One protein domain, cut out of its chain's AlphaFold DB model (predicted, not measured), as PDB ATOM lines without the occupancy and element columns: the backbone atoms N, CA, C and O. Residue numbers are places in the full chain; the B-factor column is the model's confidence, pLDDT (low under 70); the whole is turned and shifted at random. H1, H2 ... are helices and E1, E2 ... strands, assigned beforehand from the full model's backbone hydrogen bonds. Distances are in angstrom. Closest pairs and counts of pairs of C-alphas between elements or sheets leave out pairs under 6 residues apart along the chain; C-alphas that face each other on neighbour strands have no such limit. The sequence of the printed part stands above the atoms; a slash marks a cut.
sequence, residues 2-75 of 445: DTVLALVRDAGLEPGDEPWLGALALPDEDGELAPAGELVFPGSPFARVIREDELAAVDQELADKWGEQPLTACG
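AT A GLANCE: This is residues 2 to 75 of the 445 residues of the protein "Molecular chaperone Hsp90" of Streptomyces sp. SID6137 (UniProt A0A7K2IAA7). A small antiparallel hairpin, E1 and E2, and four short helices form the model, with H4 nearest the middle; H1 packs on H4 at one end, and the long loop of residues 36 to 59 reaches to the other. The 74 printed residues, under half in named elements, run H1, H2, E1, E2, H3, H4: mostly helix, compact, radius of gyration of the C-alphas 11.4 A, spans 33 by 22 by 21 A.

IN THESE COORDINATES: Find E1 at residues 25 to 27 and E2 at 33 to 35, each 7.0 A long. H1, residues 2 to 11, starts at C-alpha 2 (51.552, 16.048, 37.516) and runs 14.1 A. H2 is residues 19 to 23, 8.6 A; H3 60 to 66, 10.0 A; H4 68 to 73, 8.4 A, ending at C-alpha 73 (44.100, 4.858, 36.810).

HOW THE PARTS SIT: In the hairpin, N 26 and O 34 are 2.9 A apart, within hydrogen-bond range. The closest C-alphas of H2 and E2, Ala 23 and Pro 35, are 4.8 A apart. H1 and H4 touch about perpendicular, at 90 degrees; their closest C-alphas, Arg 9 and Pro 70, are 5.3 A apart. H3 and H4 are close but not clearly touching, C-alphas 63 and 71 closest at 7.6 A. Every O i to N i+4 pair is within range in H1, H3 and H4; H2 has 0 of 1, and 2 of 2 O i to N i+3 pairs.

THE WHOLE: The farthest C-alphas, Asp 10 and Arg 51, are 33.7 A apart. The printed part has no cut; E2 to H3 is a long link. No printed residue is under 70 in pLDDT.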
ATOM      1  N   ASP A   2      51.469  15.827  38.979       94.50
ATOM      2  CA  ASP A   2      51.552  16.048  37.516       94.50
ATOM      3  C   ASP A   2      52.483  15.106  36.726       94.50
ATOM      4  O   ASP A   2      52.101  14.601  35.675       94.50
ATOM      5  N   THR A   3      53.703  14.848  37.211       97.12
ATOM      6  CA  THR A   3      54.631  13.929  36.526       97.12
ATOM      7  C   THR A   3      54.109  12.492  36.503       97.12
ATOM      8  O   THR A   3      54.279  11.804  35.504       97.12
ATOM      9  N   VAL A   4      53.476  12.040  37.590       97.38
ATOM     10  CA  VAL A   4      52.906  10.688  37.691       97.38
ATOM     11  C   VAL A   4      51.716  10.568  36.746       97.38
ATOM     12  O   VAL A   4      51.709   9.676  35.910       97.38
ATOM     13  N   LEU A   5      50.785  11.527  36.781       97.75
ATOM     14  CA  LEU A   5      49.616  11.553  35.894       97.75
ATOM     15  C   LEU A   5      50.011  11.600  34.406       97.75
ATOM     16  O   LEU A   5      49.386  10.940  33.578       97.75
ATOM     17  N   ALA A   6      51.094  12.309  34.058       97.69
ATOM     18  CA  ALA A   6      51.656  12.277  32.706       97.69
ATOM     19  C   ALA A   6      52.120  10.872  32.307       97.69
ATOM     20  O   ALA A   6      51.790  10.412  31.217       97.69
ATOM     21  N   LEU A   7      52.872  10.195  33.181       97.81
ATOM     22  CA  LEU A   7      53.380   8.844  32.928       97.81
ATOM     23  C   LEU A   7      52.244   7.825  32.812       97.81
ATOM     24  O   LEU A   7      52.264   7.020  31.891       97.81
ATOM     25  N   VAL A   8      51.255   7.895  33.703       97.69
ATOM     26  CA  VAL A   8      50.058   7.040  33.714       97.69
ATOM     27  C   VAL A   8      49.291   7.169  32.399       97.69
ATOM     28  O   VAL A   8      49.015   6.167  31.739       97.69
ATOM     29  N   ARG A   9      49.027   8.408  31.965       97.19
ATOM     30  CA  ARG A   9      48.379   8.690  30.678       97.19
ATOM     31  C   ARG A   9      49.205   8.174  29.500       97.19
ATOM     32  O   ARG A   9      48.665   7.543  28.599       97.19
ATOM     33  N   ASP A  10      50.501   8.472  29.481       97.31
ATOM     34  CA  ASP A  10      51.377   8.127  28.357       97.31
ATOM     35  C   ASP A  10      51.625   6.606  28.266       97.31
ATOM     36  O   ASP A  10      51.864   6.090  27.172       97.31
ATOM     37  N   ALA A  11      51.542   5.890  29.393       97.00
ATOM     38  CA  ALA A  11      51.569   4.431  29.465       97.00
ATOM     39  C   ALA A  11      50.214   3.782  29.131       97.00
ATOM     40  O   ALA A  11      50.194   2.607  28.772       97.00
ATOM     41  N   GLY A  12      49.112   4.537  29.208       95.81
ATOM     42  CA  GLY A  12      47.760   4.034  28.967       95.81
ATOM     43  C   GLY A  12      47.300   3.036  30.029       95.81
ATOM     44  O   GLY A  12      46.701   2.030  29.665       95.81
ATOM     45  N   LEU A  13      47.633   3.284  31.302       97.25
ATOM     46  CA  LEU A  13      47.216   2.416  32.408       97.25
ATOM     47  C   LEU A  13      45.702   2.480  32.610       97.25
ATOM     48  O   LEU A  13      45.117   3.563  32.603       97.25
ATOM     49  N   GLU A  14      45.081   1.339  32.844       94.50
ATOM     50  CA  GLU A  14      43.679   1.239  33.230       94.50
ATOM     51  C   GLU A  14      43.543   1.192  34.767       94.50
ATOM     52  O   GLU A  14      44.506   0.875  35.478       94.50
ATOM     53  N   PRO A  15      42.361   1.515  35.326       92.12
ATOM     54  CA  PRO A  15      42.103   1.361  36.755       92.12
ATOM     55  C   PRO A  15      42.429  -0.056  37.250       92.12
ATOM     56  O   PRO A  15      41.909  -1.044  36.731       92.12
ATOM     57  N   GLY A  16      43.276  -0.147  38.277       89.00
ATOM     58  CA  GLY A  16      43.704  -1.414  38.877       89.00
ATOM     59  C   GLY A  16      44.963  -2.048  38.273       89.00
ATOM     60  O   GLY A  16      45.437  -3.029  38.839       89.00
ATOM     61  N   ASP A  17      45.541  -1.497  37.196       93.94
ATOM     62  CA  ASP A  17      46.815  -1.996  36.645       93.94
ATOM     63  C   ASP A  17      47.975  -1.828  37.641       93.94
ATOM     64  O   ASP A  17      48.812  -2.716  37.787       93.94
ATOM     65  N   GLU A  18      48.010  -0.694  38.348       95.44
ATOM     66  CA  GLU A  18      49.021  -0.370  39.362       95.44
ATOM     67  C   GLU A  18      48.334   0.138  40.650       95.44
ATOM     68  O   GLU A  18      48.308   1.344  40.908       95.44
ATOM     69  N   PRO A  19      47.746  -0.757  41.473       91.62
ATOM     70  CA  PRO A  19      46.866  -0.384  42.591       91.62
ATOM     71  C   PRO A  19      47.509   0.515  43.660       91.62
ATOM     72  O   PRO A  19      46.835   1.328  44.286       91.62
ATOM     73  N   TRP A  20      48.830   0.425  43.837       92.94
ATOM     74  CA  TRP A  20      49.596   1.266  44.766       92.94
ATOM     75  C   TRP A  20      49.588   2.756  44.387       92.94
ATOM     76  O   TRP A  20      49.937   3.599  45.216       92.94
ATOM     77  N   LEU A  21      49.180   3.112  43.161       96.56
ATOM     78  CA  LEU A  21      48.986   4.508  42.766       96.56
ATOM     79  C   LEU A  21      47.848   5.194  43.534       96.56
ATOM     80  O   LEU A  21      47.851   6.424  43.575       96.56
ATOM     81  N   GLY A  22      46.966   4.436  44.201       95.94
ATOM     82  CA  GLY A  22      45.949   4.964  45.120       95.94
ATOM     83  C   GLY A  22      46.522   5.858  46.225       95.94
ATOM     84  O   GLY A  22      45.874   6.815  46.638       95.94
ATOM     85  N   ALA A  23      47.775   5.633  46.631       96.75
ATOM     86  CA  ALA A  23      48.476   6.453  47.620       96.75
ATOM     87  C   ALA A  23      48.940   7.824  47.084       96.75
ATOM     88  O   ALA A  23      49.536   8.618  47.818       96.75
ATOM     89  N   LEU A  24      48.766   8.110  45.787       97.69
ATOM     90  CA  LEU A  24      49.207   9.370  45.198       97.69
ATOM     91  C   LEU A  24      48.448  10.533  45.843       97.69
ATOM     92  O   LEU A  24      47.269  10.715  45.583       97.69
ATOM     93  N   ALA A  25      49.151  11.362  46.613       97.88
ATOM     94  CA  ALA A  25      48.565  12.569  47.185       97.88
ATOM     95  C   ALA A  25      48.131  13.553  46.079       97.88
ATOM     96  O   ALA A  25      48.973  14.061  45.314       97.88
ATOM     97  N   LEU A  26      46.829  13.818  46.013       98.25
ATOM     98  CA  LEU A  26      46.179  14.782  45.128       98.25
ATOM     99  C   LEU A  26      45.430  15.828  45.970       98.25
ATOM    100  O   LEU A  26      45.008  15.512  47.078       98.25
ATOM    101  N   PRO A  27      45.299  17.071  45.481       98.12
ATOM    102  CA  PRO A  27      44.411  18.044  46.101       98.12
ATOM    103  C   PRO A  27      42.947  17.606  45.957       98.12
ATOM    104  O   PRO A  27      42.522  17.227  44.858       98.12
ATOM    105  N   ASP A  28      42.200  17.678  47.049       98.12
ATOM    106  CA  ASP A  28      40.742  17.608  47.057       98.12
ATOM    107  C   ASP A  28      40.107  18.951  46.644       98.12
ATOM    108  O   ASP A  28      40.799  19.900  46.260       98.12
ATOM    109  N   GLU A  29      38.781  19.031  46.697       96.62
ATOM    110  CA  GLU A  29      38.005  20.225  46.348       96.62
ATOM    111  C   GLU A  29      38.252  21.449  47.250       96.62
ATOM    112  O   GLU A  29      38.020  22.581  46.815       96.62
ATOM    113  N   ASP A  30      38.795  21.246  48.454       96.69
ATOM    114  CA  ASP A  30      39.222  22.302  49.378       96.69
ATOM    115  C   ASP A  30      40.725  22.638  49.243       96.69
ATOM    116  O   ASP A  30      41.224  23.621  49.812       96.69
ATOM    117  N   GLY A  31      41.458  21.869  48.431       96.31
ATOM    118  CA  GLY A  31      42.893  21.997  48.195       96.31
ATOM    119  C   GLY A  31      43.768  21.307  49.248       96.31
ATOM    120  O   GLY A  31      44.989  21.531  49.254       96.31
ATOM    121  N   GLU A  32      43.185  20.493  50.130       97.31
ATOM    122  CA  GLU A  32      43.917  19.634  51.060       97.31
ATOM    123  C   GLU A  32      44.421  18.375  50.340       97.31
ATOM    124  O   GLU A  32      43.882  17.947  49.326       97.31
ATOM    125  N   LEU A  33      45.546  17.816  50.796       97.69
ATOM    126  CA  LEU A  33      46.126  16.638  50.149       97.69
ATOM    127  C   LEU A  33      45.502  15.365  50.717       97.69
ATOM    128  O   LEU A  33      45.715  15.068  51.890       97.69
ATOM    129  N   ALA A  34      44.864  14.586  49.849       97.44
ATOM    130  CA  ALA A  34      44.304  13.275  50.155       97.44
ATOM    131  C   ALA A  34      44.855  12.200  49.196       97.44
ATOM    132  O   ALA A  34      45.306  12.524  48.085       97.44
ATOM    133  N   PRO A  35      44.862  10.917  49.591       97.75
ATOM    134  CA  PRO A  35      45.180   9.820  48.686       97.75
ATOM    135  C   PRO A  35      44.208   9.778  47.502       97.75
ATOM    136  O   PRO A  35      42.998   9.882  47.671       97.75
ATOM    137  N   ALA A  36      44.721   9.576  46.287       97.88
ATOM    138  CA  ALA A  36      43.896   9.450  45.086       97.88
ATOM    139  C   ALA A  36      42.806   8.374  45.225       97.88
ATOM    140  O   ALA A  36      41.698   8.583  44.745       97.88
ATOM    141  N   GLY A  37      43.107   7.262  45.904       95.94
ATOM    142  CA  GLY A  37      42.179   6.156  46.167       95.94
ATOM    143  C   GLY A  37      40.976   6.505  47.049       95.94
ATOM    144  O   GLY A  37      40.035   5.718  47.121       95.94
ATOM    145  N   GLU A  38      40.999   7.662  47.705       96.00
ATOM    146  CA  GLU A  38      39.957   8.143  48.623       96.00
ATOM    147  C   GLU A  38      39.189   9.343  48.058       96.00
ATOM    148  O   GLU A  38      38.283   9.862  48.702       96.00
ATOM    149  N   LEU A  39      39.527   9.774  46.840       98.00
ATOM    150  CA  LEU A  39      38.894  10.904  46.174       98.00
ATOM    151  C   LEU A  39      37.902  10.446  45.116       98.00
ATOM    152  O   LEU A  39      38.151   9.494  44.375       98.00
ATOM    153  N   VAL A  40      36.805  11.183  44.979       98.19
ATOM    154  CA  VAL A  40      35.772  10.918  43.974       98.19
ATOM    155  C   VAL A  40      35.991  11.793  42.744       98.19
ATOM    156  O   VAL A  40      36.302  12.979  42.845       98.19
ATOM    157  N   PHE A  41      35.811  11.227  41.549       98.25
ATOM    158  CA  PHE A  41      35.840  12.001  40.312       98.25
ATOM    159  C   PHE A  41      34.531  12.804  40.154       98.25
ATOM    160  O   PHE A  41      33.459  12.182  40.066       98.25
ATOM    161  N   PRO A  42      34.578  14.151  40.059       96.94
ATOM    162  CA  PRO A  42      33.386  14.989  39.955       96.94
ATOM    163  C   PRO A  42      32.461  14.586  38.803       96.94
ATOM    164  O   PRO A  42      32.874  14.448  37.651       96.94
ATOM    165  N   GLY A  43      31.170  14.418  39.102       94.88
ATOM    166  CA  GLY A  43      30.139  14.126  38.100       94.88
ATOM    167  C   GLY A  43      30.168  12.709  37.508       94.88
ATOM    168  O   GLY A  43      29.355  12.423  36.611       94.88
ATOM    169  N   SER A  44      31.051  11.835  38.002       97.06
ATOM    170  CA  SER A  44      31.087  10.408  37.665       97.06
ATOM    171  C   SER A  44      29.793   9.684  38.066       97.06
ATOM    172  O   SER A  44      29.005  10.212  38.854       97.06
ATOM    173  N   PRO A  45      29.524   8.477  37.535       96.94
ATOM    174  CA  PRO A  45      28.405   7.666  38.003       96.94
ATOM    175  C   PRO A  45      28.444   7.385  39.510       96.94
ATOM    176  O   PRO A  45      27.395   7.447  40.139       96.94
ATOM    177  N   PHE A  46      29.626   7.137  40.089       97.44
ATOM    178  CA  PHE A  46      29.772   6.923  41.533       97.44
ATOM    179  C   PHE A  46      29.418   8.167  42.352       97.44
ATOM    180  O   PHE A  46      28.625   8.079  43.282       97.44
ATOM    181  N   ALA A  47      29.893   9.344  41.929       97.19
ATOM    182  CA  ALA A  47      29.584  10.619  42.582       97.19
ATOM    183  C   ALA A  47      28.080  10.940  42.653       97.19
ATOM    184  O   ALA A  47      27.672  11.790  43.429       97.19
ATOM    185  N   ARG A  48      27.255  10.316  41.801       96.69
ATOM    186  CA  ARG A  48      25.801  10.542  41.759       96.69
ATOM    187  C   ARG A  48      25.007   9.613  42.667       96.69
ATOM    188  O   ARG A  48      23.812   9.835  42.791       96.69
ATOM    189  N   VAL A  49      25.623   8.546  43.178       97.69
ATOM    190  CA  VAL A  49      24.916   7.521  43.958       97.69
ATOM    191  C   VAL A  49      25.320   7.494  45.421       97.69
ATOM    192  O   VAL A  49      24.576   6.945  46.221       97.69
ATOM    193  N   ILE A  50      26.476   8.052  45.779       97.69
ATOM    194  CA  ILE A  50      26.878   8.206  47.179       97.69
ATOM    195  C   ILE A  50      26.199   9.426  47.802       97.69
ATOM    196  O   ILE A  50      25.856  10.374  47.090       97.69
ATOM    197  N   ARG A  51      26.020   9.413  49.124       97.06
ATOM    198  CA  ARG A  51      25.513  10.578  49.860       97.06
ATOM    199  C   ARG A  51      26.501  11.741  49.747       97.06
ATOM    200  O   ARG A  51      27.715  11.543  49.669       97.06
ATOM    201  N   GLU A  52      25.962  12.957  49.742       91.38
ATOM    202  CA  GLU A  52      26.767  14.183  49.754       91.38
ATOM    203  C   GLU A  52      27.690  14.207  50.990       91.38
ATOM    204  O   GLU A  52      27.301  13.763  52.069       91.38
ATOM    205  N   ASP A  53      28.903  14.738  50.823       88.44
ATOM    206  CA  ASP A  53      29.916  14.937  51.872       88.44
ATOM    207  C   ASP A  53      30.517  13.663  52.525       88.44
ATOM    208  O   ASP A  53      31.314  13.790  53.454       88.44
ATOM    209  N   GLU A  54      30.207  12.445  52.050       93.12
ATOM    210  CA  GLU A  54      30.841  11.205  52.560       93.12
ATOM    211  C   GLU A  54      32.293  11.039  52.080       93.12
ATOM    212  O   GLU A  54      33.151  10.548  52.812       93.12
ATOM    213  N   LEU A  55      32.583  11.456  50.842       95.44
ATOM    214  CA  LEU A  55      33.924  11.440  50.256       95.44
ATOM    215  C   LEU A  55      34.198  12.750  49.525       95.44
ATOM    216  O   LEU A  55      33.357  13.230  48.764       95.44
ATOM    217  N   ALA A  56      35.405  13.283  49.707       96.94
ATOM    218  CA  ALA A  56      35.830  14.498  49.033       96.94
ATOM    219  C   ALA A  56      36.020  14.265  47.526       96.94
ATOM    220  O   ALA A  56      36.540  13.234  47.074       96.94
ATOM    221  N   ALA A  57      35.623  15.249  46.726       97.94
ATOM    222  CA  ALA A  57      35.923  15.245  45.302       97.94
ATOM    223  C   ALA A  57      37.391  15.624  45.045       97.94
ATOM    224  O   ALA A  57      37.976  16.432  45.763       97.94
ATOM    225  N   VAL A  58      38.000  15.083  43.983       98.31
ATOM    226  CA  VAL A  58      39.293  15.602  43.504       98.31
ATOM    227  C   VAL A  58      39.123  17.037  42.989       98.31
ATOM    228  O   VAL A  58      38.112  17.347  42.354       98.31
ATOM    229  N   ASP A  59      40.129  17.887  43.214       98.19
ATOM    230  CA  ASP A  59      40.156  19.280  42.752       98.19
ATOM    231  C   ASP A  59      39.661  19.433  41.300       98.19
ATOM    232  O   ASP A  59      40.134  18.760  40.373       98.19
ATOM    233  N   GLN A  60      38.729  20.366  41.093       97.50
ATOM    234  CA  GLN A  60      38.079  20.569  39.799       97.50
ATOM    235  C   GLN A  60      39.069  21.023  38.717       97.50
ATOM    236  O   GLN A  60      38.948  20.597  37.566       97.50
ATOM    237  N   GLU A  61      40.070  21.851  39.049       97.00
ATOM    238  CA  GLU A  61      41.071  22.278  38.060       97.00
ATOM    239  C   GLU A  61      41.944  21.097  37.605       97.00
ATOM    240  O   GLU A  61      42.292  20.982  36.421       97.00
ATOM    241  N   LEU A  62      42.279  20.192  38.527       96.94
ATOM    242  CA  LEU A  62      42.999  18.961  38.232       96.94
ATOM    243  C   LEU A  62      42.155  18.000  37.382       96.94
ATOM    244  O   LEU A  62      42.674  17.467  36.393       96.94
ATOM    245  N   ALA A  63      40.876  17.822  37.725       97.69
ATOM    246  CA  ALA A  63      39.924  17.011  36.968       97.69
ATOM    247  C   ALA A  63      39.760  17.523  35.528       97.69
ATOM    248  O   ALA A  63      39.880  16.744  34.577       97.69
ATOM    249  N   ASP A  64      39.598  18.836  35.344       97.56
ATOM    250  CA  ASP A  64      39.475  19.473  34.027       97.56
ATOM    251  C   ASP A  64      40.753  19.325  33.183       97.56
ATOM    252  O   ASP A  64      40.700  19.177  31.957       97.56
ATOM    253  N   LYS A  65      41.923  19.372  33.830       97.31
ATOM    254  CA  LYS A  65      43.230  19.279  33.167       97.31
ATOM    255  C   LYS A  65      43.554  17.863  32.696       97.31
ATOM    256  O   LYS A  65      44.096  17.704  31.598       97.31
ATOM    257  N   TRP A  66      43.318  16.863  33.541       97.38
ATOM    258  CA  TRP A  66      43.755  15.485  33.295       97.38
ATOM    259  C   TRP A  66      42.654  14.590  32.729       97.38
ATOM    260  O   TRP A  66      42.969  13.644  32.006       97.38
ATOM    261  N   GLY A  67      41.388  14.924  32.976       96.25
ATOM    262  CA  GLY A  67      40.247  14.082  32.640       96.25
ATOM    263  C   GLY A  67      40.169  12.823  33.508       96.25
ATOM    264  O   GLY A  67      41.011  12.578  34.368       96.25
ATOM    265  N   GLU A  68      39.142  12.015  33.257       96.50
ATOM    266  CA  GLU A  68      38.808  10.836  34.063       96.50
ATOM    267  C   GLU A  68      39.911   9.767  34.032       96.50
ATOM    268  O   GLU A  68      40.439   9.408  35.078       96.50
ATOM    269  N   GLN A  69      40.333   9.327  32.840       95.88
ATOM    270  CA  GLN A  69      41.176   8.132  32.688       95.88
ATOM    271  C   GLN A  69      42.487   8.157  33.505       95.88
ATOM    272  O   GLN A  69      42.730   7.187  34.225       95.88
ATOM    273  N   PRO A  70      43.332   9.211  33.476       97.50
ATOM    274  CA  PRO A  70      44.569   9.207  34.260       97.50
ATOM    275  C   PRO A  70      44.326   9.264  35.772       97.50
ATOM    276  O   PRO A  70      45.109   8.704  36.533       97.50
ATOM    277  N   LEU A  71      43.259   9.941  36.207       98.31
ATOM    278  CA  LEU A  71      42.908  10.062  37.621       98.31
ATOM    279  C   LEU A  71      42.355   8.738  38.156       98.31
ATOM    280  O   LEU A  71      42.817   8.262  39.192       98.31
ATOM    281  N   THR A  72      41.459   8.088  37.412       97.69
ATOM    282  CA  THR A  72      40.916   6.772  37.781       97.69
ATOM    283  C   THR A  72      41.972   5.673  37.736       97.69
ATOM    284  O   THR A  72      41.950   4.762  38.557       97.69
ATOM    285  N   ALA A  73      42.950   5.765  36.829       97.25
ATOM    286  CA  ALA A  73      44.100   4.858  36.810       97.25
ATOM    287  C   ALA A  73      45.019   5.032  38.037       97.25
ATOM    288  O   ALA A  73      45.714   4.094  38.421       97.25
ATOM    289  N   CYS A  74      44.996   6.206  38.680       97.62
ATOM    290  CA  CYS A  74      45.623   6.437  39.983       97.62
ATOM    291  C   CYS A  74      44.714   6.107  41.178       97.62
ATOM    292  O   CYS A  74      45.139   6.321  42.303       97.62
ATOM    293  N   GLY A  75      43.497   5.603  40.968       96.31
ATOM    294  CA  GLY A  75      42.591   5.202  42.047       96.31
ATOM    295  C   GLY A  75      41.456   6.178  42.363       96.31
ATOM    296  O   GLY A  75      40.600   5.809  43.156       96.31
TER     297      GLY A  75